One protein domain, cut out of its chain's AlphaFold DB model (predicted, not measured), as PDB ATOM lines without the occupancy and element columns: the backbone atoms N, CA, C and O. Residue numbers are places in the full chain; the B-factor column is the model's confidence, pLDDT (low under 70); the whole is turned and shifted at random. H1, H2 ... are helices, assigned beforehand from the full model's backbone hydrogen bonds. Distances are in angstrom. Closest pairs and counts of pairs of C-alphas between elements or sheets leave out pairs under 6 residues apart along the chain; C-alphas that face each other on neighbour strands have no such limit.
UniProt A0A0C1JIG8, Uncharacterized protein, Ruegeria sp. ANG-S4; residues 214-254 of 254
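AT A GLANCE: This is residues 214 to 254 of the 254 residues of an uncharacterized protein of Ruegeria sp. ANG-S4 (UniProt A0A0C1JIG8). What shape is this? A long helix, H2, and a shorter one, H1, meet near their ends as a wide-open L, and residues 234 to 252 of H2 stick out as the long arm. What is it built of? The printed part has 41 residues, with named helices H1 then H2 and no named strand: all helix. It is extended, with a radius of gyration of the C-alphas of 16.0 A and spans of 51 by 19 by 7 A.

HOW THE PARTS SIT: How near are the helices? H2, residues 227 to 252, and H1, residues 214 to 225, are close but not clearly touching; their closest C-alphas, of Glu 223 and Gly 229, are 6.9 A apart. How do they run? They run the same way at a steep tilt of 68 degrees, only just short of about perpendicular. In both, every O i to N i+4 pair is within hydrogen-bond range.

IN THESE COORDINATES: Where is H2? It runs 36.9 A from C-alpha 227 to C-alpha 252 at (168.901, 159.462, 74.499). Where is H1? It runs 16.4 A from C-alpha 214 at (186.779, 151.642, 117.629) to C-alpha 225.

THE WHOLE: How large is it? The farthest C-alphas, of Leu 215 and Lys 254, are 51.3 A apart. Is it unbroken? The printed part has no cut, and the link, Gly 226, is tight. Where is confidence low? Residues 253 to 254 are under 70.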
ATOM      1  N   GLU A 214     186.937 150.208 117.389       96.31
ATOM      2  CA  GLU A 214     186.779 151.642 117.629       96.31
ATOM      3  C   GLU A 214     188.032 152.428 117.218       96.31
ATOM      4  O   GLU A 214     187.922 153.444 116.524       96.31
ATOM      5  N   LEU A 215     189.227 151.941 117.564       95.38
ATOM      6  CA  LEU A 215     190.486 152.571 117.163       95.38
ATOM      7  C   LEU A 215     190.640 152.606 115.634       95.38
ATOM      8  O   LEU A 215     190.967 153.652 115.072       95.38
ATOM      9  N   VAL A 216     190.365 151.495 114.949       95.81
ATOM     10  CA  VAL A 216     190.422 151.413 113.481       95.81
ATOM     11  C   VAL A 216     189.393 152.347 112.847       95.81
ATOM     12  O   VAL A 216     189.734 153.077 111.918       95.81
ATOM     13  N   ALA A 217     188.164 152.407 113.366       96.38
ATOM     14  CA  ALA A 217     187.148 153.333 112.871       96.38
ATOM     15  C   ALA A 217     187.569 154.804 113.044       96.38
ATOM     16  O   ALA A 217     187.345 155.622 112.147       96.38
ATOM     17  N   GLN A 218     188.210 155.145 114.166       96.12
ATOM     18  CA  GLN A 218     188.765 156.481 114.390       96.12
ATOM     19  C   GLN A 218     189.905 156.799 113.418       96.12
ATOM     20  O   GLN A 218     189.947 157.915 112.898       96.12
ATOM     21  N   ILE A 219     190.804 155.846 113.156       95.12
ATOM     22  CA  ILE A 219     191.892 156.008 112.181       95.12
ATOM     23  C   ILE A 219     191.298 156.225 110.791       95.12
ATOM     24  O   ILE A 219     191.528 157.271 110.198       95.12
ATOM     25  N   VAL A 220     190.447 155.317 110.311       95.50
ATOM     26  CA  VAL A 220     189.827 155.423 108.980       95.50
ATOM     27  C   VAL A 220     189.056 156.733 108.823       95.50
ATOM     28  O   VAL A 220     189.138 157.359 107.772       95.50
ATOM     29  N   ARG A 221     188.350 157.204 109.860       94.69
ATOM     30  CA  ARG A 221     187.670 158.507 109.814       94.69
ATOM     31  C   ARG A 221     188.651 159.675 109.691       94.69
ATOM     32  O   ARG A 221     188.371 160.591 108.927       94.69
ATOM     33  N   LYS A 222     189.764 159.661 110.430       94.62
ATOM     34  CA  LYS A 222     190.805 160.699 110.330       94.62
ATOM     35  C   LYS A 222     191.451 160.699 108.945       94.62
ATOM     36  O   LYS A 222     191.558 161.761 108.341       94.62
ATOM     37  N   GLU A 223     191.786 159.523 108.424       94.12
ATOM     38  CA  GLU A 223     192.374 159.366 107.089       94.12
ATOM     39  C   GLU A 223     191.403 159.825 105.985       94.12
ATOM     40  O   GLU A 223     191.765 160.611 105.110       94.12
ATOM     41  N   LEU A 224     190.130 159.418 106.060       93.81
ATOM     42  CA  LEU A 224     189.086 159.830 105.113       93.81
ATOM     43  C   LEU A 224     188.626 161.286 105.276       93.81
ATOM     44  O   LEU A 224     187.874 161.764 104.434       93.81
ATOM     45  N   GLN A 225     189.016 161.997 106.333       90.12
ATOM     46  CA  GLN A 225     188.746 163.433 106.467       90.12
ATOM     47  C   GLN A 225     189.894 164.292 105.908       90.12
ATOM     48  O   GLN A 225     189.712 165.489 105.700       90.12
ATOM     49  N   GLY A 226     191.066 163.699 105.668       90.50
ATOM     50  CA  GLY A 226     192.215 164.383 105.083       90.50
ATOM     51  C   GLY A 226     192.174 164.459 103.553       90.50
ATOM     52  O   GLY A 226     191.159 164.182 102.910       90.50
ATOM     53  N   ALA A 227     193.329 164.765 102.959       87.31
ATOM     54  CA  ALA A 227     193.508 164.849 101.507       87.31
ATOM     55  C   ALA A 227     193.080 163.564 100.766       87.31
ATOM     56  O   ALA A 227     192.574 163.627  99.645       87.31
ATOM     57  N   LEU A 228     193.222 162.395 101.408       91.00
ATOM     58  CA  LEU A 228     192.776 161.112 100.861       91.00
ATOM     59  C   LEU A 228     191.255 161.079 100.650       91.00
ATOM     60  O   LEU A 228     190.786 160.628  99.607       91.00
ATOM     61  N   GLY A 229     190.474 161.593 101.601       91.69
ATOM     62  CA  GLY A 229     189.021 161.692 101.478       91.69
ATOM     63  C   GLY A 229     188.560 162.633 100.375       91.69
ATOM     64  O   GLY A 229     187.649 162.308  99.608       91.69
ATOM     65  N   GLU A 230     189.209 163.790 100.258       92.06
ATOM     66  CA  GLU A 230     188.946 164.755  99.188       92.06
ATOM     67  C   GLU A 230     189.243 164.147  97.810       92.06
ATOM     68  O   GLU A 230     188.416 164.241  96.901       92.06
ATOM     69  N   GLY A 231     190.368 163.435  97.673       91.56
ATOM     70  CA  GLY A 231     190.727 162.714  96.451       91.56
ATOM     71  C   GLY A 231     189.740 161.594  96.111       91.56
ATOM     72  O   GLY A 231     189.226 161.535  94.992       91.56
ATOM     73  N   ILE A 232     189.398 160.748  97.087       90.56
ATOM     74  CA  ILE A 232     188.431 159.654  96.909       90.56
ATOM     75  C   ILE A 232     187.066 160.205  96.491       90.56
ATOM     76  O   ILE A 232     186.480 159.734  95.518       90.56
ATOM     77  N   THR A 233     186.550 161.223  97.181       92.19
ATOM     78  CA  THR A 233     185.235 161.794  96.856       92.19
ATOM     79  C   THR A 233     185.237 162.523  95.514       92.19
ATOM     80  O   THR A 233     184.266 162.395  94.764       92.19
ATOM     81  N   ARG A 234     186.322 163.224  95.152       89.44
ATOM     82  CA  ARG A 234     186.509 163.817  93.815       89.44
ATOM     83  C   ARG A 234     186.481 162.741  92.731       89.44
ATOM     84  O   ARG A 234     185.766 162.907  91.742       89.44
ATOM     85  N   ASN A 235     187.187 161.633  92.932       90.81
ATOM     86  CA  ASN A 235     187.269 160.546  91.956       90.81
ATOM     87  C   ASN A 235     185.949 159.781  91.834       90.81
ATOM     88  O   ASN A 235     185.468 159.576  90.721       90.81
ATOM     89  N   ILE A 236     185.287 159.469  92.952       93.75
ATOM     90  CA  ILE A 236     183.934 158.893  92.941       93.75
ATOM     91  C   ILE A 236     182.975 159.829  92.199       93.75
ATOM     92  O   ILE A 236     182.197 159.373  91.366       93.75
ATOM     93  N   ARG A 237     183.051 161.145  92.431       91.00
ATOM     94  CA  ARG A 237     182.213 162.120  91.723       91.00
ATOM     95  C   ARG A 237     182.497 162.135  90.219       91.00
ATOM     96  O   ARG A 237     181.543 162.137  89.445       91.00
ATOM     97  N   LYS A 238     183.768 162.114  89.794       94.38
ATOM     98  CA  LYS A 238     184.158 162.001  88.373       94.38
ATOM     99  C   LYS A 238     183.589 160.720  87.748       94.38
ATOM    100  O   LYS A 238     182.938 160.787  86.707       94.38
ATOM    101  N   MET A 239     183.772 159.583  88.416       95.31
ATOM    102  CA  MET A 239     183.298 158.274  87.963       95.31
ATOM    103  C   MET A 239     181.771 158.243  87.834       95.31
ATOM    104  O   MET A 239     181.246 157.890  86.782       95.31
ATOM    105  N   VAL A 240     181.050 158.682  88.867       94.69
ATOM    106  CA  VAL A 240     179.580 158.731  88.868       94.69
ATOM    107  C   VAL A 240     179.066 159.676  87.783       94.69
ATOM    108  O   VAL A 240     178.130 159.324  87.071       94.69
ATOM    109  N   ARG A 241     179.688 160.849  87.594       93.38
ATOM    110  CA  ARG A 241     179.330 161.771  86.502       93.38
ATOM    111  C   ARG A 241     179.522 161.118  85.131       93.38
ATOM    112  O   ARG A 241     178.623 161.209  84.299       93.38
ATOM    113  N   ARG A 242     180.652 160.439  84.898       93.19
ATOM    114  CA  ARG A 242     180.917 159.714  83.643       93.19
ATOM    115  C   ARG A 242     179.876 158.622  83.405       93.19
ATOM    116  O   ARG A 242     179.355 158.534  82.297       93.19
ATOM    117  N   GLU A 243     179.540 157.849  84.433       95.12
ATOM    118  CA  GLU A 243     178.580 156.749  84.320       95.12
ATOM    119  C   GLU A 243     177.151 157.252  84.075       95.12
ATOM    120  O   GLU A 243     176.454 156.735  83.207       95.12
ATOM    121  N   ILE A 244     176.731 158.322  84.758       93.31
ATOM    122  CA  ILE A 244     175.437 158.969  84.505       93.31
ATOM    123  C   ILE A 244     175.391 159.527  83.080       93.31
ATOM    124  O   ILE A 244     174.421 159.289  82.366       93.31
ATOM    125  N   ASN A 245     176.436 160.232  82.637       91.50
ATOM    126  CA  ASN A 245     176.494 160.782  81.282       91.50
ATOM    127  C   ASN A 245     176.458 159.679  80.220       91.50
ATOM    128  O   ASN A 245     175.781 159.827  79.203       91.50
ATOM    129  N   LYS A 246     177.138 158.558  80.471       91.69
ATOM    130  CA  LYS A 246     177.098 157.375  79.613       91.69
ATOM    131  C   LYS A 246     175.692 156.769  79.564       91.69
ATOM    132  O   LYS A 246     175.161 156.581  78.472       91.69
ATOM    133  N   ALA A 247     175.052 156.556  80.713       93.44
ATOM    134  CA  ALA A 247     173.690 156.025  80.788       93.44
ATOM    135  C   ALA A 247     172.658 156.953  80.120       93.44
ATOM    136  O   ALA A 247     171.759 156.485  79.420       93.44
ATOM    137  N   LEU A 248     172.796 158.272  80.288       91.50
ATOM    138  CA  LEU A 248     171.939 159.263  79.633       91.50
ATOM    139  C   LEU A 248     172.158 159.300  78.117       91.50
ATOM    140  O   LEU A 248     171.185 159.388  77.371       91.50
ATOM    141  N   ALA A 249     173.403 159.196  77.645       89.94
ATOM    142  CA  ALA A 249     173.706 159.121  76.216       89.94
ATOM    143  C   ALA A 249     173.144 157.840  75.577       89.94
ATOM    144  O   ALA A 249     172.593 157.893  74.479       89.94
ATOM    145  N   GLU A 250     173.222 156.703  76.272       90.75
ATOM    146  CA  GLU A 250     172.629 155.436  75.830       90.75
ATOM    147  C   GLU A 250     171.090 155.481  75.808       90.75
ATOM    148  O   GLU A 250     170.473 154.926  74.898       90.75
ATOM    149  N   GLN A 251     170.457 156.168  76.765       81.44
ATOM    150  CA  GLN A 251     169.000 156.350  76.791       81.44
ATOM    151  C   GLN A 251     168.497 157.366  75.757       81.44
ATOM    152  O   GLN A 251     167.442 157.146  75.171       81.44
ATOM    153  N   GLY A 252     169.237 158.452  75.512       71.94
ATOM    154  CA  GLY A 252     168.901 159.462  74.499       71.94
ATOM    155  C   GLY A 252     169.190 159.026  73.057       71.94
ATOM    156  O   GLY A 252     168.716 159.661  72.118       71.94
ATOM    157  N   ALA A 253     169.953 157.945  72.870       59.53
ATOM    158  CA  ALA A 253     170.226 157.330  71.571       59.53
ATOM    159  C   ALA A 253     169.173 156.285  71.142       59.53
ATOM    160  O   ALA A 253     169.362 155.617  70.120       59.53
ATOM    161  N   LYS A 254     168.091 156.125  71.913       49.78
ATOM    162  CA  LYS A 254     166.999 155.176  71.669       49.78
ATOM    163  C   LYS A 254     165.722 155.893  71.244       49.78
ATOM    164  O   LYS A 254     165.038 155.338  70.355       49.78
TER     165      LYS A 254